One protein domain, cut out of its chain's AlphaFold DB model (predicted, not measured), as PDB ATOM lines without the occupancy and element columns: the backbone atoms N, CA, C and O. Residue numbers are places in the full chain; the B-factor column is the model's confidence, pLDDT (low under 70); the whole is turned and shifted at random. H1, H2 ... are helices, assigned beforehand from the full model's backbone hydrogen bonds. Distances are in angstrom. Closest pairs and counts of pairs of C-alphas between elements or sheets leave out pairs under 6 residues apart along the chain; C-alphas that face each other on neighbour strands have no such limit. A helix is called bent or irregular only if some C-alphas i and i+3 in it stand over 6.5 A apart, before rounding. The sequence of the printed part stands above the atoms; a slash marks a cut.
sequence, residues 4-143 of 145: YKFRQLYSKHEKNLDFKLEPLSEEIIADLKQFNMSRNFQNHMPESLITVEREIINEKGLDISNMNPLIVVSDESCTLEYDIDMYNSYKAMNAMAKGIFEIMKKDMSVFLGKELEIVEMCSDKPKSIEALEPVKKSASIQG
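AT A GLANCE: This is residues 4 to 143 of the 145 residues of an uncharacterized protein of [Eubacterium] rectale (UniProt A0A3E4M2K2). An open, loosely formed helical frame: the long helix H4 crosses the first half of H2 steeply, and from that crossing two arms spread, one made by the first part of H4, the other by the rest of H2 and then H3, which points nearly the same way as H2. The long link of residues 61 to 79 runs between the far ends of the arms, while H1 and H5 lie toward the other end of the domain, with few contacts. The printed part has 140 residues with five named helices, H1 to H5 in order along the chain, and no named strand; its class is all helix. It is only just extended, close to loose, with a radius of gyration of the C-alphas of 21.8 A, and spans 60 by 40 by 34 A.

HOW THE PARTS SIT: H1, residues 4 to 16, only just touches H2, residues 26 to 43, with 3 pairs of C-alphas within 8 A. Of H1, residue 4 alone touches H2; the closest C-alphas of the two helices, those of Tyr 4 and Leu 32, are 6.1 A apart. The two helices run opposite ways at a steep tilt of 50 degrees. A tight link leads to H3, residues 47 to 60, which touches no helix. H4, residues 80 to 112, touches H2 with residues 93 to 100 alone, meeting residues 28 to 35 of H2; the closest C-alphas are those of Asp 31 and Met 96, 6.3 A apart. H2 and H4 run opposite ways at a steep tilt of 62 degrees. H5, residues 129 to 141, is close to H1 but not clearly touching it: the closest C-alphas, those of Tyr 10 and Ile 141, are 8.0 A apart. H4 and H5 are apart. In H2, H3 and H4 every O i to N i+4 pair is within hydrogen-bond range; in H1 and in H5, 6 of 9 are.

IN THESE COORDINATES: H1 begins at C-alpha 4, (37.308, 20.157, -16.373), and is irregular, with C-alphas 12 and 15 8.1 A apart. H2 is 25.7 A long and H3 19.8 A. H4 runs 47.3 A from C-alpha 80, (69.711, 9.308, -22.979), to C-alpha 112. H5 is irregular, with C-alphas 131 and 134 7.0 A apart, and ends at C-alpha 141, (24.016, 17.996, -10.786).

THE WHOLE: The C-alphas farthest apart, those of Ser 65 and Gly 113, are 60.9 A apart. The printed part has no cut. The links H3 to H4 and H4 to H5 are long. Residues 51 to 69 and 119 to 133 are among those that stand free. Mean pLDDT of the printed part is 72.1; 60 residues are under 70, among them residues 36 to 77.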
ATOM      1  N   TYR A   4      37.458  18.998 -15.480       77.44
ATOM      2  CA  TYR A   4      37.308  20.157 -16.373       77.44
ATOM      3  C   TYR A   4      35.863  20.368 -16.870       77.44
ATOM      4  O   TYR A   4      35.335  21.475 -16.823       77.44
ATOM      5  N   LYS A   5      35.191  19.291 -17.302       77.31
ATOM      6  CA  LYS A   5      33.799  19.348 -17.783       77.31
ATOM      7  C   LYS A   5      32.827  19.589 -16.628       77.31
ATOM      8  O   LYS A   5      31.869  20.333 -16.799       77.31
ATOM      9  N   PHE A   6      33.096  19.006 -15.457       82.44
ATOM     10  CA  PHE A   6      32.328  19.279 -14.242       82.44
ATOM     11  C   PHE A   6      32.374  20.768 -13.874       82.44
ATOM     12  O   PHE A   6      31.319  21.373 -13.733       82.44
ATOM     13  N   ARG A   7      33.561  21.388 -13.804       85.50
ATOM     14  CA  ARG A   7      33.700  22.822 -13.484       85.50
ATOM     15  C   ARG A   7      33.000  23.715 -14.515       85.50
ATOM     16  O   ARG A   7      32.341  24.671 -14.126       85.50
ATOM     17  N   GLN A   8      33.057  23.367 -15.804       82.75
ATOM     18  CA  GLN A   8      32.297  24.074 -16.846       82.75
ATOM     19  C   GLN A   8      30.776  23.978 -16.658       82.75
ATOM     20  O   GLN A   8      30.071  24.956 -16.897       82.75
ATOM     21  N   LEU A   9      30.259  22.808 -16.272       82.62
ATOM     22  CA  LEU A   9      28.834  22.623 -15.991       82.62
ATOM     23  C   LEU A   9      28.421  23.347 -14.707       82.62
ATOM     24  O   LEU A   9      27.418  24.054 -14.719       82.62
ATOM     25  N   TYR A  10      29.221  23.250 -13.642       85.69
ATOM     26  CA  TYR A  10      29.003  23.978 -12.393       85.69
ATOM     27  C   TYR A  10      28.842  25.479 -12.657       85.69
ATOM     28  O   TYR A  10      27.822  26.047 -12.287       85.69
ATOM     29  N   SER A  11      29.762  26.111 -13.396       85.38
ATOM     30  CA  SER A  11      29.677  27.550 -13.695       85.38
ATOM     31  C   SER A  11      28.403  27.954 -14.451       85.38
ATOM     32  O   SER A  11      27.959  29.092 -14.337       85.38
ATOM     33  N   LYS A  12      27.786  27.044 -15.217       85.00
ATOM     34  CA  LYS A  12      26.512  27.306 -15.911       85.00
ATOM     35  C   LYS A  12      25.299  27.230 -14.982       85.00
ATOM     36  O   LYS A  12      24.291  27.874 -15.260       85.00
ATOM     37  N   HIS A  13      25.389  26.445 -13.910       84.19
ATOM     38  CA  HIS A  13      24.270  26.128 -13.021       84.19
ATOM     39  C   HIS A  13      24.442  26.647 -11.589       84.19
ATOM     40  O   HIS A  13      23.530  26.486 -10.788       84.19
ATOM     41  N   GLU A  14      25.556  27.314 -11.281       83.31
ATOM     42  CA  GLU A  14      25.941  27.784  -9.943       83.31
ATOM     43  C   GLU A  14      24.813  28.500  -9.187       83.31
ATOM     44  O   GLU A  14      24.621  28.265  -8.000       83.31
ATOM     45  N   LYS A  15      24.015  29.330  -9.873       82.00
ATOM     46  CA  LYS A  15      22.900  30.075  -9.258       82.00
ATOM     47  C   LYS A  15      21.798  29.186  -8.666       82.00
ATOM     48  O   LYS A  15      21.021  29.671  -7.851       82.00
ATOM     49  N   ASN A  16      21.721  27.929  -9.093       80.56
ATOM     50  CA  ASN A  16      20.684  26.972  -8.708       80.56
ATOM     51  C   ASN A  16      21.207  25.900  -7.737       80.56
ATOM     52  O   ASN A  16      20.501  24.927  -7.480       80.56
ATOM     53  N   LEU A  17      22.440  26.040  -7.245       79.62
ATOM     54  CA  LEU A  17      23.072  25.098  -6.324       79.62
ATOM     55  C   LEU A  17      23.108  25.675  -4.904       79.62
ATOM     56  O   LEU A  17      23.205  26.884  -4.703       79.62
ATOM     57  N   ASP A  18      23.033  24.792  -3.913       83.12
ATOM     58  CA  ASP A  18      23.039  25.096  -2.477       83.12
ATOM     59  C   ASP A  18      24.454  25.217  -1.881       83.12
ATOM     60  O   ASP A  18      24.613  25.477  -0.689       83.12
ATOM     61  N   PHE A  19      25.490  25.076  -2.709       79.44
ATOM     62  CA  PHE A  19      26.894  25.218  -2.333       79.44
ATOM     63  C   PHE A  19      27.644  26.089  -3.345       79.44
ATOM     64  O   PHE A  19      27.265  26.177  -4.514       79.44
ATOM     65  N   LYS A  20      28.738  26.711  -2.891       85.94
ATOM     66  CA  LYS A  20      29.627  27.513  -3.734       85.94
ATOM     67  C   LYS A  20      31.046  26.979  -3.701       85.94
ATOM     68  O   LYS A  20      31.592  26.760  -2.626       85.94
ATOM     69  N   LEU A  21      31.632  26.801  -4.877       87.81
ATOM     70  CA  LEU A  21      33.033  26.437  -5.029       87.81
ATOM     71  C   LEU A  21      33.881  27.692  -5.226       87.81
ATOM     72  O   LEU A  21      33.480  28.614  -5.937       87.81
ATOM     73  N   GLU A  22      35.082  27.688  -4.660       87.81
ATOM     74  CA  GLU A  22      36.055  28.752  -4.896       87.81
ATOM     75  C   GLU A  22      36.427  28.824  -6.390       87.81
ATOM     76  O   GLU A  22      36.476  27.789  -7.076       87.81
ATOM     77  N   PRO A  23      36.678  30.027  -6.936       87.19
ATOM     78  CA  PRO A  23      37.152  30.174  -8.303       87.19
ATOM     79  C   PRO A  23      38.509  29.479  -8.480       87.19
ATOM     80  O   PRO A  23      39.358  29.482  -7.591       87.19
ATOM     81  N   LEU A  24      38.715  28.874  -9.653       88.94
ATOM     82  CA  LEU A  24      40.014  28.293  -9.993       88.94
ATOM     83  C   LEU A  24      40.999  29.414 -10.317       88.94
ATOM     84  O   LEU A  24      40.630  30.376 -10.992       88.94
ATOM     85  N   SER A  25      42.255  29.255  -9.899       89.31
ATOM     86  CA  SER A  25      43.333  30.125 -10.367       89.31
ATOM     87  C   SER A  25      43.576  29.933 -11.869       89.31
ATOM     88  O   SER A  25      43.276  28.879 -12.440       89.31
ATOM     89  N   GLU A  26      44.142  30.953 -12.516       87.38
ATOM     90  CA  GLU A  26      44.468  30.908 -13.947       87.38
ATOM     91  C   GLU A  26      45.427  29.759 -14.290       87.38
ATOM     92  O   GLU A  26      45.228  29.075 -15.293       87.38
ATOM     93  N   GLU A  27      46.400  29.499 -13.413       88.44
ATOM     94  CA  GLU A  27      47.344  28.377 -13.502       88.44
ATOM     95  C   GLU A  27      46.608  27.033 -13.592       88.44
ATOM     96  O   GLU A  27      46.787  26.276 -14.539       88.44
ATOM     97  N   ILE A  28      45.667  26.781 -12.683       86.88
ATOM     98  CA  ILE A  28      44.917  25.519 -12.645       86.88
ATOM     99  C   ILE A  28      43.993  25.375 -13.855       86.88
ATOM    100  O   ILE A  28      43.762  24.269 -14.348       86.88
ATOM    101  N   ILE A  29      43.452  26.481 -14.368       85.62
ATOM    102  CA  ILE A  29      42.665  26.463 -15.604       85.62
ATOM    103  C   ILE A  29      43.550  26.071 -16.796       85.62
ATOM    104  O   ILE A  29      43.092  25.314 -17.661       85.62
ATOM    105  N   ALA A  30      44.787  26.570 -16.857       84.75
ATOM    106  CA  ALA A  30      45.752  26.198 -17.886       84.75
ATOM    107  C   ALA A  30      46.132  24.712 -17.777       84.75
ATOM    108  O   ALA A  30      45.988  23.984 -18.763       84.75
ATOM    109  N   ASP A  31      46.466  24.243 -16.573       85.00
ATOM    110  CA  ASP A  31      46.789  22.839 -16.298       85.00
ATOM    111  C   ASP A  31      45.636  21.911 -16.687       85.00
ATOM    112  O   ASP A  31      45.840  20.887 -17.334       85.00
ATOM    113  N   LEU A  32      44.388  22.276 -16.374       80.00
ATOM    114  CA  LEU A  32      43.220  21.472 -16.745       80.00
ATOM    115  C   LEU A  32      43.003  21.386 -18.256       80.00
ATOM    116  O   LEU A  32      42.572  20.340 -18.754       80.00
ATOM    117  N   LYS A  33      43.277  22.469 -18.993       78.38
ATOM    118  CA  LYS A  33      43.227  22.456 -20.460       78.38
ATOM    119  C   LYS A  33      44.319  21.553 -21.017       78.38
ATOM    120  O   LYS A  33      44.007  20.697 -21.843       78.38
ATOM    121  N   GLN A  34      45.550  21.694 -20.527       76.38
ATOM    122  CA  GLN A  34      46.680  20.874 -20.952       76.38
ATOM    123  C   GLN A  34      46.440  19.397 -20.634       76.38
ATOM    124  O   GLN A  34      46.539  18.561 -21.524       76.38
ATOM    125  N   PHE A  35      45.996  19.072 -19.421       72.12
ATOM    126  CA  PHE A  35      45.693  17.705 -19.006       72.12
ATOM    127  C   PHE A  35      44.575  17.079 -19.850       72.12
ATOM    128  O   PHE A  35      44.664  15.922 -20.256       72.12
ATOM    129  N   ASN A  36      43.522  17.838 -20.174       68.12
ATOM    130  CA  ASN A  36      42.458  17.369 -21.061       68.12
ATOM    131  C   ASN A  36      42.964  17.151 -22.500       68.12
ATOM    132  O   ASN A  36      42.596  16.155 -23.119       68.12
ATOM    133  N   MET A  37      43.831  18.029 -23.019       65.94
ATOM    134  CA  MET A  37      44.471  17.862 -24.330       65.94
ATOM    135  C   MET A  37      45.399  16.646 -24.362       65.94
ATOM    136  O   MET A  37      45.239  15.808 -25.242       65.94
ATOM    137  N   SER A  38      46.293  16.489 -23.382       64.69
ATOM    138  CA  SER A  38      47.204  15.344 -23.262       64.69
ATOM    139  C   SER A  38      46.451  14.029 -23.096       64.69
ATOM    140  O   SER A  38      46.803  13.040 -23.727       64.69
ATOM    141  N   ARG A  39      45.362  14.013 -22.319       60.78
ATOM    142  CA  ARG A  39      44.495  12.837 -22.183       60.78
ATOM    143  C   ARG A  39      43.782  12.505 -23.494       60.78
ATOM    144  O   ARG A  39      43.633  11.333 -23.812       60.78
ATOM    145  N   ASN A  40      43.311  13.496 -24.248       51.16
ATOM    146  CA  ASN A  40      42.698  13.237 -25.554       51.16
ATOM    147  C   ASN A  40      43.753  12.795 -26.584       51.16
ATOM    148  O   ASN A  40      43.454  11.938 -27.402       51.16
ATOM    149  N   PHE A  41      44.986  13.301 -26.496       43.94
ATOM    150  CA  PHE A  41      46.113  12.876 -27.327       43.94
ATOM    151  C   PHE A  41      46.543  11.431 -27.021       43.94
ATOM    152  O   PHE A  41      46.649  10.631 -27.938       43.94
ATOM    153  N   GLN A  42      46.659  11.053 -25.742       49.09
ATOM    154  CA  GLN A  42      46.942   9.672 -25.315       49.09
ATOM    155  C   GLN A  42      45.791   8.686 -25.611       49.09
ATOM    156  O   GLN A  42      46.027   7.488 -25.698       49.09
ATOM    157  N   ASN A  43      44.545   9.161 -25.759       43.72
ATOM    158  CA  ASN A  43      43.387   8.321 -26.105       43.72
ATOM    159  C   ASN A  43      43.060   8.294 -27.612       43.72
ATOM    160  O   ASN A  43      42.204   7.511 -28.027       43.72
ATOM    161  N   HIS A  44      43.697   9.130 -28.438       48.38
ATOM    162  CA  HIS A  44      43.574   9.045 -29.890       48.38
ATOM    163  C   HIS A  44      44.557   7.984 -30.405       48.38
ATOM    164  O   HIS A  44      45.709   8.279 -30.688       48.38
ATOM    165  N   MET A  45      44.028   6.757 -30.506       47.00
ATOM    166  CA  MET A  45      44.678   5.459 -30.758       47.00
ATOM    167  C   MET A  45      45.427   4.881 -29.547       47.00
ATOM    168  O   MET A  45      46.623   5.107 -29.389       47.00
ATOM    169  N   PRO A  46      44.737   4.094 -28.696       54.12
ATOM    170  CA  PRO A  46      45.387   3.294 -27.672       54.12
ATOM    171  C   PRO A  46      46.441   2.389 -28.310       54.12
ATOM    172  O   PRO A  46      46.137   1.639 -29.236       54.12
ATOM    173  N   GLU A  47      47.656   2.416 -27.777       47.38
ATOM    174  CA  GLU A  47      48.715   1.458 -28.109       47.38
ATOM    175  C   GLU A  47      48.193   0.014 -28.055       47.38
ATOM    176  O   GLU A  47      48.500  -0.792 -28.921       47.38
ATOM    177  N   SER A  48      47.294  -0.288 -27.112       44.66
ATOM    178  CA  SER A  48      46.627  -1.589 -27.007       44.66
ATOM    179  C   SER A  48      45.801  -1.975 -28.238       44.66
ATOM    180  O   SER A  48      45.768  -3.149 -28.583       44.66
ATOM    181  N   LEU A  49      45.160  -1.022 -28.923       50.03
ATOM    182  CA  LEU A  49      44.449  -1.283 -30.179       50.03
ATOM    183  C   LEU A  49      45.439  -1.600 -31.303       50.03
ATOM    184  O   LEU A  49      45.225  -2.560 -32.031       50.03
ATOM    185  N   ILE A  50      46.552  -0.863 -31.379       58.94
ATOM    186  CA  ILE A  50      47.620  -1.087 -32.367       58.94
ATOM    187  C   ILE A  50      48.300  -2.447 -32.138       58.94
ATOM    188  O   ILE A  50      48.557  -3.182 -33.090       58.94
ATOM    189  N   THR A  51      48.571  -2.801 -30.881       55.62
ATOM    190  CA  THR A  51      49.213  -4.063 -30.497       55.62
ATOM    191  C   THR A  51      48.302  -5.258 -30.770       55.62
ATOM    192  O   THR A  51      48.737  -6.207 -31.415       55.62
ATOM    193  N   VAL A  52      47.022  -5.184 -30.386       56.16
ATOM    194  CA  VAL A  52      46.038  -6.248 -30.658       56.16
ATOM    195  C   VAL A  52      45.803  -6.419 -32.160       56.16
ATOM    196  O   VAL A  52      45.715  -7.540 -32.651       56.16
ATOM    197  N   GLU A  53      45.726  -5.325 -32.916       58.38
ATOM    198  CA  GLU A  53      45.547  -5.376 -34.370       58.38
ATOM    199  C   GLU A  53      46.777  -5.995 -35.061       58.38
ATOM    200  O   GLU A  53      46.625  -6.848 -35.937       58.38
ATOM    201  N   ARG A  54      47.995  -5.676 -34.593       64.69
ATOM    202  CA  ARG A  54      49.254  -6.294 -35.047       64.69
ATOM    203  C   ARG A  54      49.314  -7.794 -34.738       64.69
ATOM    204  O   ARG A  54      49.710  -8.572 -35.605       64.69
ATOM    205  N   GLU A  55      48.910  -8.209 -33.540       65.75
ATOM    206  CA  GLU A  55      48.840  -9.624 -33.151       65.75
ATOM    207  C   GLU A  55      47.833 -10.394 -34.017       65.75
ATOM    208  O   GLU A  55      48.173 -11.437 -34.569       65.75
ATOM    209  N   ILE A  56      46.638  -9.840 -34.245       62.38
ATOM    210  CA  ILE A  56      45.602 -10.462 -35.085       62.38
ATOM    211  C   ILE A  56      46.058 -10.604 -36.545       62.38
ATOM    212  O   ILE A  56      45.780 -11.631 -37.169       62.38
ATOM    213  N   ILE A  57      46.752  -9.606 -37.104       65.31
ATOM    214  CA  ILE A  57      47.304  -9.670 -38.469       65.31
ATOM    215  C   ILE A  57      48.360 -10.779 -38.570       65.31
ATOM    216  O   ILE A  57      48.308 -11.582 -39.503       65.31
ATOM    217  N   ASN A  58      49.268 -10.859 -37.591       68.25
ATOM    218  CA  ASN A  58      50.325 -11.870 -37.550       68.25
ATOM    219  C   ASN A  58      49.778 -13.292 -37.338       68.25
ATOM    220  O   ASN A  58      50.275 -14.232 -37.953       68.25
ATOM    221  N   GLU A  59      48.748 -13.460 -36.504       66.94
ATOM    222  CA  GLU A  59      48.133 -14.763 -36.221       66.94
ATOM    223  C   GLU A  59      47.211 -15.257 -37.342       66.94
ATOM    224  O   GLU A  59      47.147 -16.459 -37.602       66.94
ATOM    225  N   LYS A  60      46.466 -14.355 -37.999       64.19
ATOM    226  CA  LYS A  60      45.433 -14.731 -38.982       64.19
ATOM    227  C   LYS A  60      45.845 -14.548 -40.440       64.19
ATOM    228  O   LYS A  60      45.068 -14.925 -41.314       64.19
ATOM    229  N   GLY A  61      47.024 -13.986 -40.712       60.66
ATOM    230  CA  GLY A  61      47.514 -13.765 -42.076       60.66
ATOM    231  C   GLY A  61      46.574 -12.885 -42.907       60.66
ATOM    232  O   GLY A  61      46.316 -13.183 -44.071       60.66
ATOM    233  N   LEU A  62      45.999 -11.848 -42.288       60.31
ATOM    234  CA  LEU A  62      45.095 -10.916 -42.967       60.31
ATOM    235  C   LEU A  62      45.862 -10.108 -44.023       60.31
ATOM    236  O   LEU A  62      46.857  -9.456 -43.714       60.31
ATOM    237  N   ASP A  63      45.372 -10.126 -45.264       60.88
ATOM    238  CA  ASP A  63      45.904  -9.304 -46.351       60.88
ATOM    239  C   ASP A  63      45.476  -7.837 -46.164       60.88
ATOM    240  O   ASP A  63      44.331  -7.458 -46.415       60.88
ATOM    241  N   ILE A  64      46.414  -7.017 -45.687       62.81
ATOM    242  CA  ILE A  64      46.235  -5.586 -45.395       62.81
ATOM    243  C   ILE A  64      46.609  -4.670 -46.573       62.81
ATOM    244  O   ILE A  64      46.638  -3.451 -46.414       62.81
ATOM    245  N   SER A  65      46.883  -5.227 -47.759       62.84
ATOM    246  CA  SER A  65      47.390  -4.486 -48.928       62.84
ATOM    247  C   SER A  65      46.506  -3.319 -49.399       62.84
ATOM    248  O   SER A  65      47.013  -2.389 -50.025       62.84
ATOM    249  N   ASN A  66      45.211  -3.325 -49.062       59.03
ATOM    250  CA  ASN A  66      44.248  -2.278 -49.425       59.03
ATOM    251  C   ASN A  66      43.936  -1.275 -48.296       59.03
ATOM    252  O   ASN A  66      43.060  -0.423 -48.462       59.03
ATOM    253  N   MET A  67      44.601  -1.363 -47.140       60.19
ATOM    254  CA  MET A  67      44.401  -0.421 -46.031       60.19
ATOM    255  C   MET A  67      45.364   0.765 -46.147       60.19
ATOM    256  O   MET A  67      46.532   0.606 -46.492       60.19
ATOM    257  N   ASN A  68      44.883   1.974 -45.842       55.38
ATOM    258  CA  ASN A  68      45.740   3.156 -45.760       55.38
ATOM    259  C   ASN A  68      46.660   3.009 -44.528       55.38
ATOM    260  O   ASN A  68      46.124   2.893 -43.422       55.38
ATOM    261  N   PRO A  69      47.999   2.958 -44.669       60.91
ATOM    262  CA  PRO A  69      48.857   2.559 -43.562       60.91
ATOM    263  C   PRO A  69      48.918   3.642 -42.482       60.91
ATOM    264  O   PRO A  69      49.282   4.790 -42.742       60.91
ATOM    265  N   LEU A  70      48.625   3.252 -41.240       51.28
ATOM    266  CA  LEU A  70      49.042   4.008 -40.065       51.28
ATOM    267  C   LEU A  70      50.525   3.701 -39.816       51.28
ATOM    268  O   LEU A  70      50.873   2.596 -39.404       51.28
ATOM    269  N   ILE A  71      51.406   4.666 -40.078       53.34
ATOM    270  CA  ILE A  71      52.839   4.515 -39.802       53.34
ATOM    271  C   ILE A  71      53.065   4.766 -38.312       53.34
ATOM    272  O   ILE A  71      53.018   5.904 -37.848       53.34
ATOM    273  N   VAL A  72      53.307   3.689 -37.570       51.06
ATOM    274  CA  VAL A  72      53.711   3.743 -36.163       51.06
ATOM    275  C   VAL A  72      55.219   3.544 -36.117       51.06
ATOM    276  O   VAL A  72      55.709   2.449 -36.388       51.06
ATOM    277  N   VAL A  73      55.953   4.613 -35.817       52.53
ATOM    278  CA  VAL A  73      57.406   4.556 -35.628       52.53
ATOM    279  C   VAL A  73      57.673   4.048 -34.215       52.53
ATOM    280  O   VAL A  73      57.245   4.667 -33.244       52.53
ATOM    281  N   SER A  74      58.340   2.902 -34.111       47.22
ATOM    282  CA  SER A  74      58.836   2.344 -32.853       47.22
ATOM    283  C   SER A  74      60.346   2.200 -32.968       47.22
ATOM    284  O   SER A  74      60.817   1.340 -33.713       47.22
ATOM    285  N   ASP A  75      61.088   3.048 -32.267       63.69
ATOM    286  CA  ASP A  75      62.544   2.970 -32.230       63.69
ATOM    287  C   ASP A  75      62.976   1.878 -31.239       63.69
ATOM    288  O   ASP A  75      62.501   1.832 -30.106       63.69
ATOM    289  N   GLU A  76      63.884   0.987 -31.649       64.00
ATOM    290  CA  GLU A  76      64.421  -0.073 -30.772       64.00
ATOM    291  C   GLU A  76      65.299   0.484 -29.638       64.00
ATOM    292  O   GLU A  76      65.544  -0.187 -28.636       64.00
ATOM    293  N   SER A  77      65.777   1.717 -29.795       69.00
ATOM    294  CA  SER A  77      66.616   2.414 -28.829       69.00
ATOM    295  C   SER A  77      66.330   3.907 -28.874       69.00
ATOM    296  O   SER A  77      66.178   4.467 -29.959       69.00
ATOM    297  N   CYS A  78      66.343   4.564 -27.720       74.12
ATOM    298  CA  CYS A  78      66.308   6.017 -27.623       74.12
ATOM    299  C   CYS A  78      67.647   6.552 -27.099       74.12
ATOM    300  O   CYS A  78      68.484   5.802 -26.588       74.12
ATOM    301  N   THR A  79      67.877   7.854 -27.263       81.94
ATOM    302  CA  THR A  79      69.044   8.495 -26.656       81.94
ATOM    303  C   THR A  79      68.781   8.784 -25.179       81.94
ATOM    304  O   THR A  79      67.635   8.911 -24.748       81.94
ATOM    305  N   LEU A  80      69.845   8.942 -24.390       80.75
ATOM    306  CA  LEU A  80      69.711   9.308 -22.979       80.75
ATOM    307  C   LEU A  80      68.991  10.658 -22.808       80.75
ATOM    308  O   LEU A  80      68.242  10.844 -21.853       80.75
ATOM    309  N   GLU A  81      69.194  11.594 -23.736       78.88
ATOM    310  CA  GLU A  81      68.493  12.880 -23.758       78.88
ATOM    311  C   GLU A  81      66.979  12.694 -23.895       78.88
ATOM    312  O   GLU A  81      66.221  13.343 -23.176       78.88
ATOM    313  N   TYR A  82      66.541  11.765 -24.749       72.31
ATOM    314  CA  TYR A  82      65.127  11.435 -24.902       72.31
ATOM    315  C   TYR A  82      64.527  10.895 -23.597       72.31
ATOM    316  O   TYR A  82      63.468  11.357 -23.168       72.31
ATOM    317  N   ASP A  83      65.217   9.973 -22.921       67.69
ATOM    318  CA  ASP A  83      64.765   9.427 -21.633       67.69
ATOM    319  C   ASP A  83      64.677  10.500 -20.537       67.69
ATOM    320  O   ASP A  83      63.726  10.526 -19.748       67.69
ATOM    321  N   ILE A  84      65.649  11.416 -20.494       74.00
ATOM    322  CA  ILE A  84      65.653  12.545 -19.556       74.00
ATOM    323  C   ILE A  84      64.463  13.471 -19.822       74.00
ATOM    324  O   ILE A  84      63.756  13.853 -18.883       74.00
ATOM    325  N   ASP A  85      64.214  13.817 -21.084       72.38
ATOM    326  CA  ASP A  85      63.093  14.672 -21.474       72.38
ATOM    327  C   ASP A  85      61.746  14.009 -21.174       72.38
ATOM    328  O   ASP A  85      60.832  14.653 -20.641       72.38
ATOM    329  N   MET A  86      61.636  12.702 -21.421       69.56
ATOM    330  CA  MET A  86      60.462  11.909 -21.072       69.56
ATOM    331  C   MET A  86      60.222  11.917 -19.555       69.56
ATOM    332  O   MET A  86      59.114  12.217 -19.100       69.56
ATOM    333  N   TYR A  87      61.255  11.658 -18.749       73.81
ATOM    334  CA  TYR A  87      61.162  11.692 -17.288       73.81
ATOM    335  C   TYR A  87      60.733  13.069 -16.766       73.81
ATOM    336  O   TYR A  87      59.826  13.169 -15.934       73.81
ATOM    337  N   ASN A  88      61.346  14.142 -17.270       74.88
ATOM    338  CA  ASN A  88      61.005  15.508 -16.879       74.88
ATOM    339  C   ASN A  88      59.554  15.849 -17.238       74.88
ATOM    340  O   ASN A  88      58.841  16.442 -16.422       74.88
ATOM    341  N   SER A  89      59.092  15.404 -18.409       69.06
ATOM    342  CA  SER A  89      57.708  15.572 -18.853       69.06
ATOM    343  C   SER A  89      56.728  14.851 -17.924       69.06
ATOM    344  O   SER A  89      55.766  15.458 -17.447       69.06
ATOM    345  N   TYR A  90      56.998  13.591 -17.565       73.19
ATOM    346  CA  TYR A  90      56.165  12.850 -16.613       73.19
ATOM    347  C   TYR A  90      56.176  13.464 -15.214       73.19
ATOM    348  O   TYR A  90      55.134  13.540 -14.558       73.19
ATOM    349  N   LYS A  91      57.332  13.946 -14.751       78.88
ATOM    350  CA  LYS A  91      57.449  14.633 -13.462       78.88
ATOM    351  C   LYS A  91      56.592  15.900 -13.427       78.88
ATOM    352  O   LYS A  91      55.886  16.116 -12.440       78.88
ATOM    353  N   ALA A  92      56.607  16.696 -14.497       78.06
ATOM    354  CA  ALA A  92      55.763  17.882 -14.632       78.06
ATOM    355  C   ALA A  92      54.270  17.515 -14.667       78.06
ATOM    356  O   ALA A  92      53.475  18.094 -13.928       78.06
ATOM    357  N   MET A  93      53.888  16.490 -15.438       77.00
ATOM    358  CA  MET A  93      52.502  16.004 -15.471       77.00
ATOM    359  C   MET A  93      52.014  15.521 -14.105       77.00
ATOM    360  O   MET A  93      50.883  15.811 -13.718       77.00
ATOM    361  N   ASN A  94      52.860  14.822 -13.346       79.62
ATOM    362  CA  ASN A  94      52.521  14.365 -12.002       79.62
ATOM    363  C   ASN A  94      52.330  15.538 -11.025       79.62
ATOM    364  O   ASN A  94      51.425  15.511 -10.194       79.62
ATOM    365  N   ALA A  95      53.156  16.584 -11.127       82.88
ATOM    366  CA  ALA A  95      52.992  17.792 -10.321       82.88
ATOM    367  C   ALA A  95      51.656  18.499 -10.622       82.88
ATOM    368  O   ALA A  95      50.903  18.779  -9.689       82.88
ATOM    369  N   MET A  96      51.316  18.677 -11.905       82.12
ATOM    370  CA  MET A  96      50.016  19.224 -12.327       82.12
ATOM    371  C   MET A  96      48.848  18.371 -11.810       82.12
ATOM    372  O   MET A  96      47.891  18.888 -11.231       82.12
ATOM    373  N   ALA A  97      48.936  17.044 -11.956       80.88
ATOM    374  CA  ALA A  97      47.900  16.124 -11.493       80.88
ATOM    375  C   ALA A  97      47.662  16.235  -9.978       80.88
ATOM    376  O   ALA A  97      46.511  16.262  -9.540       80.88
ATOM    377  N   LYS A  98      48.731  16.359  -9.180       85.38
ATOM    378  CA  LYS A  98      48.635  16.581  -7.728       85.38
ATOM    379  C   LYS A  98      47.958  17.908  -7.387       85.38
ATOM    380  O   LYS A  98      47.095  17.928  -6.513       85.38
ATOM    381  N   GLY A  99      48.305  18.991  -8.085       86.06
ATOM    382  CA  GLY A  99      47.674  20.301  -7.891       86.06
ATOM    383  C   GLY A  99      46.165  20.256  -8.144       86.06
ATOM    384  O   GLY A  99      45.373  20.671  -7.297       86.06
ATOM    385  N   ILE A 100      45.759  19.655  -9.267       84.62
ATOM    386  CA  ILE A 100      44.343  19.444  -9.606       84.62
ATOM    387  C   ILE A 100      43.648  18.587  -8.541       84.62
ATOM    388  O   ILE A 100      42.538  18.908  -8.116       84.62
ATOM    389  N   PHE A 101      44.290  17.509  -8.095       85.44
ATOM    390  CA  PHE A 101      43.718  16.584  -7.123       85.44
ATOM    391  C   PHE A 101      43.420  17.240  -5.771       85.44
ATOM    392  O   PHE A 101      42.340  17.036  -5.217       85.44
ATOM    393  N   GLU A 102      44.320  18.077  -5.254       87.69
ATOM    394  CA  GLU A 102      44.072  18.781  -3.991       87.69
ATOM    395  C   GLU A 102      42.904  19.770  -4.094       87.69
ATOM    396  O   GLU A 102      42.135  19.931  -3.144       87.69
ATOM    397  N   ILE A 103      42.693  20.385  -5.257       88.38
ATOM    398  CA  ILE A 103      41.523  21.242  -5.486       88.38
ATOM    399  C   ILE A 103      40.253  20.401  -5.572       88.38
ATOM    400  O   ILE A 103      39.250  20.749  -4.955       88.38
ATOM    401  N   MET A 104      40.298  19.257  -6.260       86.12
ATOM    402  CA  MET A 104      39.172  18.322  -6.292       86.12
ATOM    403  C   MET A 104      38.766  17.873  -4.885       86.12
ATOM    404  O   MET A 104      37.573  17.804  -4.588       86.12
ATOM    405  N   LYS A 105      39.737  17.601  -4.005       86.31
ATOM    406  CA  LYS A 105      39.476  17.253  -2.601       86.31
ATOM    407  C   LYS A 105      38.795  18.388  -1.841       86.31
ATOM    408  O   LYS A 105      37.841  18.132  -1.106       86.31
ATOM    409  N   LYS A 106      39.247  19.630  -2.032       88.38
ATOM    410  CA  LYS A 106      38.622  20.817  -1.424       88.38
ATOM    411  C   LYS A 106      37.190  21.014  -1.918       88.38
ATOM    412  O   LYS A 106      36.284  21.109  -1.096       88.38
ATOM    413  N   ASP A 107      36.975  20.981  -3.233       86.62
ATOM    414  CA  ASP A 107      35.646  21.112  -3.842       86.62
ATOM    415  C   ASP A 107      34.688  20.029  -3.326       86.62
ATOM    416  O   ASP A 107      33.539  20.305  -2.982       86.62
ATOM    417  N   MET A 108      35.171  18.788  -3.221       82.06
ATOM    418  CA  MET A 108      34.381  17.677  -2.699       82.06
ATOM    419  C   MET A 108      34.078  17.837  -1.205       82.06
ATOM    420  O   MET A 108      32.977  17.512  -0.770       82.06
ATOM    421  N   SER A 109      35.015  18.369  -0.421       85.44
ATOM    422  CA  SER A 109      34.787  18.652   1.002       85.44
ATOM    423  C   SER A 109      33.673  19.685   1.195       85.44
ATOM    424  O   SER A 109      32.761  19.488   1.998       85.44
ATOM    425  N   VAL A 110      33.697  20.757   0.395       85.00
ATOM    426  CA  VAL A 110      32.637  21.777   0.375       85.00
ATOM    427  C   VAL A 110      31.297  21.151   0.003       85.00
ATOM    428  O   VAL A 110      30.307  21.344   0.703       85.00
ATOM    429  N   PHE A 111      31.275  20.344  -1.056       78.25
ATOM    430  CA  PHE A 111      30.066  19.660  -1.509       78.25
ATOM    431  C   PHE A 111      29.466  18.706  -0.461       78.25
ATOM    432  O   PHE A 111      28.246  18.552  -0.363       78.25
ATOM    433  N   LEU A 112      30.315  18.038   0.320       80.00
ATOM    434  CA  LEU A 112      29.893  17.119   1.376       80.00
ATOM    435  C   LEU A 112      29.568  17.837   2.696       80.00
ATOM    436  O   LEU A 112      29.018  17.201   3.595       80.00
ATOM    437  N   GLY A 113      29.913  19.121   2.827       81.94
ATOM    438  CA  GLY A 113      29.807  19.880   4.076       81.94
ATOM    439  C   GLY A 113      30.743  19.379   5.184       81.94
ATOM    440  O   GLY A 113      30.511  19.669   6.356       81.94
ATOM    441  N   LYS A 114      31.771  18.596   4.836       85.62
ATOM    442  CA  LYS A 114      32.757  18.020   5.764       85.62
ATOM    443  C   LYS A 114      34.086  17.784   5.058       85.62
ATOM    444  O   LYS A 114      34.110  17.603   3.845       85.62
ATOM    445  N   GLU A 115      35.178  17.735   5.814       83.94
ATOM    446  CA  GLU A 115      36.501  17.435   5.265       83.94
ATOM    447  C   GLU A 115      36.531  16.043   4.610       83.94
ATOM    448  O   GLU A 115      36.046  15.057   5.174       83.94
ATOM    449  N   LEU A 116      37.060  15.975   3.385       82.00
ATOM    450  CA  LEU A 116      37.245  14.725   2.664       82.00
ATOM    451  C   LEU A 116      38.535  14.039   3.122       82.00
ATOM    452  O   LEU A 116      39.637  14.448   2.757       82.00
ATOM    453  N   GLU A 117      38.376  12.927   3.828       80.56
ATOM    454  CA  GLU A 117      39.457  11.992   4.121       80.56
ATOM    455  C   GLU A 117      39.536  10.916   3.026       80.56
ATOM    456  O   GLU A 117      38.516  10.360   2.608       80.56
ATOM    457  N   ILE A 118      40.747  10.625   2.540       75.25
ATOM    458  CA  ILE A 118      40.985   9.554   1.565       75.25
ATOM    459  C   ILE A 118      41.649   8.395   2.292       75.25
ATOM    460  O   ILE A 118      42.831   8.460   2.622       75.25
ATOM    461  N   VAL A 119      40.876   7.337   2.516       75.44
ATOM    462  CA  VAL A 119      41.344   6.095   3.131       75.44
ATOM    463  C   VAL A 119      41.295   4.995   2.078       75.44
ATOM    464  O   VAL A 119      40.232   4.708   1.522       75.44
ATOM    465  N   GLU A 120      42.434   4.370   1.791       66.94
ATOM    466  CA  GLU A 120      42.455   3.140   0.999       66.94
ATOM    467  C   GLU A 120      41.986   1.974   1.869       66.94
ATOM    468  O   GLU A 120      42.637   1.588   2.837       66.94
ATOM    469  N   MET A 121      40.829   1.409   1.523       63.34
ATOM    470  CA  MET A 121      40.300   0.207   2.157       63.34
ATOM    471  C   MET A 121      40.119  -0.873   1.093       63.34
ATOM    472  O   MET A 121      39.302  -0.729   0.184       63.34
ATOM    473  N   CYS A 122      40.861  -1.972   1.219       60.22
ATOM    474  CA  CYS A 122      40.554  -3.198   0.489       60.22
ATOM    475  C   CYS A 122      39.443  -3.947   1.234       60.22
ATOM    476  O   CYS A 122      39.563  -4.218   2.426       60.22
ATOM    477  N   SER A 123      38.350  -4.242   0.534       65.44
ATOM    478  CA  SER A 123      37.225  -5.019   1.054       65.44
ATOM    479  C   SER A 123      36.912  -6.155   0.096       65.44
ATOM    480  O   SER A 123      36.622  -5.917  -1.074       65.44
ATOM    481  N   ASP A 124      36.853  -7.366   0.637       71.25
ATOM    482  CA  ASP A 124      36.510  -8.582  -0.108       71.25
ATOM    483  C   ASP A 124      34.988  -8.723  -0.316       71.25
ATOM    484  O   ASP A 124      34.505  -9.677  -0.926       71.25
ATOM    485  N   LYS A 125      34.200  -7.778   0.217       65.56
ATOM    486  CA  LYS A 125      32.736  -7.757   0.119       65.56
ATOM    487  C   LYS A 125      32.249  -6.881  -1.046       65.56
ATOM    488  O   LYS A 125      32.802  -5.799  -1.260       65.56
ATOM    489  N   PRO A 126      31.177  -7.289  -1.755       61.25
ATOM    490  CA  PRO A 126      30.593  -6.507  -2.843       61.25
ATOM    491  C   PRO A 126      29.958  -5.199  -2.340       61.25
ATOM    492  O   PRO A 126      29.384  -5.150  -1.252       61.25
ATOM    493  N   LYS A 127      30.047  -4.131  -3.148       66.56
ATOM    494  CA  LYS A 127      29.454  -2.817  -2.836       66.56
ATOM    495  C   LYS A 127      27.920  -2.890  -2.789       66.56
ATOM    496  O   LYS A 127      27.304  -3.412  -3.716       66.56
ATOM    497  N   SER A 128      27.313  -2.322  -1.743       70.81
ATOM    498  CA  SER A 128      25.856  -2.158  -1.615       70.81
ATOM    499  C   SER A 128      25.341  -0.940  -2.398       70.81
ATOM    500  O   SER A 128      26.116  -0.098  -2.858       70.81
ATOM    501  N   ILE A 129      24.011  -0.816  -2.510       69.62
ATOM    502  CA  ILE A 129      23.330   0.343  -3.119       69.62
ATOM    503  C   ILE A 129      23.678   1.670  -2.424       69.62
ATOM    504  O   ILE A 129      23.674   2.708  -3.081       69.62
ATOM    505  N   GLU A 130      24.025   1.663  -1.135       68.62
ATOM    506  CA  GLU A 130      24.393   2.886  -0.402       68.62
ATOM    507  C   GLU A 130      25.675   3.520  -0.959       68.62
ATOM    508  O   GLU A 130      25.820   4.742  -0.958       68.62
ATOM    509  N   ALA A 131      26.571   2.716  -1.542       67.69
ATOM    510  CA  ALA A 131      27.764   3.217  -2.223       67.69
ATOM    511  C   ALA A 131      27.440   4.048  -3.483       67.69
ATOM    512  O   ALA A 131      28.327   4.711  -4.022       67.69
ATOM    513  N   LEU A 132      26.190   4.022  -3.963       71.62
ATOM    514  CA  LEU A 132      25.731   4.790  -5.121       71.62
ATOM    515  C   LEU A 132      25.190   6.175  -4.755       71.62
ATOM    516  O   LEU A 132      24.985   6.977  -5.660       71.62
ATOM    517  N   GLU A 133      24.978   6.502  -3.478       74.50
ATOM    518  CA  GLU A 133      24.473   7.829  -3.086       74.50
ATOM    519  C   GLU A 133      25.326   8.997  -3.622       74.50
ATOM    520  O   GLU A 133      24.765   9.928  -4.210       74.50
ATOM    521  N   PRO A 134      26.674   8.942  -3.573       68.88
ATOM    522  CA  PRO A 134      27.510   9.961  -4.208       68.88
ATOM    523  C   PRO A 134      27.303  10.042  -5.729       68.88
ATOM    524  O   PRO A 134      27.335  11.128  -6.309       68.88
ATOM    525  N   VAL A 135      27.057   8.900  -6.382       70.81
ATOM    526  CA  VAL A 135      26.813   8.816  -7.830       70.81
ATOM    527  C   VAL A 135      25.471   9.452  -8.187       70.81
ATOM    528  O   VAL A 135      25.418  10.240  -9.128       70.81
ATOM    529  N   LYS A 136      24.411   9.188  -7.416       73.62
ATOM    530  CA  LYS A 136      23.083   9.792  -7.614       73.62
ATOM    531  C   LYS A 136      23.123  11.308  -7.445       73.62
ATOM    532  O   LYS A 136      22.612  12.039  -8.290       73.62
ATOM    533  N   LYS A 137      23.794  11.788  -6.393       73.81
ATOM    534  CA  LYS A 137      23.961  13.226  -6.144       73.81
ATOM    535  C   LYS A 137      24.753  13.892  -7.277       73.81
ATOM    536  O   LYS A 137      24.397  14.976  -7.727       73.81
ATOM    537  N   SER A 138      25.773  13.205  -7.799       66.69
ATOM    538  CA  SER A 138      26.513  13.653  -8.981       66.69
ATOM    539  C   SER A 138      25.653  13.670 -10.250       66.69
ATOM    540  O   SER A 138      25.717  14.643 -10.993       66.69
ATOM    541  N   ALA A 139      24.836  12.643 -10.502       71.38
ATOM    542  CA  ALA A 139      23.963  12.558 -11.676       71.38
ATOM    543  C   ALA A 139      22.919  13.690 -11.707       71.38
ATOM    544  O   ALA A 139      22.741  14.331 -12.742       71.38
ATOM    545  N   SER A 140      22.343  14.027 -10.550       74.06
ATOM    546  CA  SER A 140      21.411  15.153 -10.401       74.06
ATOM    547  C   SER A 140      22.037  16.497 -10.806       74.06
ATOM    548  O   SER A 140      21.447  17.237 -11.593       74.06
ATOM    549  N   ILE A 141      23.274  16.782 -10.377       69.94
ATOM    550  CA  ILE A 141      24.016  17.996 -10.786       69.94
ATOM    551  C   ILE A 141      24.263  18.024 -12.303       69.94
ATOM    552  O   ILE A 141      24.388  19.087 -12.906       69.94
ATOM    553  N   GLN A 142      24.334  16.853 -12.931       62.22
ATOM    554  CA  GLN A 142      24.558  16.704 -14.367       62.22
ATOM    555  C   GLN A 142      23.258  16.760 -15.181       62.22
ATOM    556  O   GLN A 142      23.321  16.673 -16.406       62.22
ATOM    557  N   GLY A 143      22.098  16.890 -14.526       66.25
ATOM    558  CA  GLY A 143      20.789  16.823 -15.178       66.25
ATOM    559  C   GLY A 143      20.462  15.438 -15.745       66.25
ATOM    560  O   GLY A 143      19.620  15.324 -16.632       66.25
TER     561      GLY A 143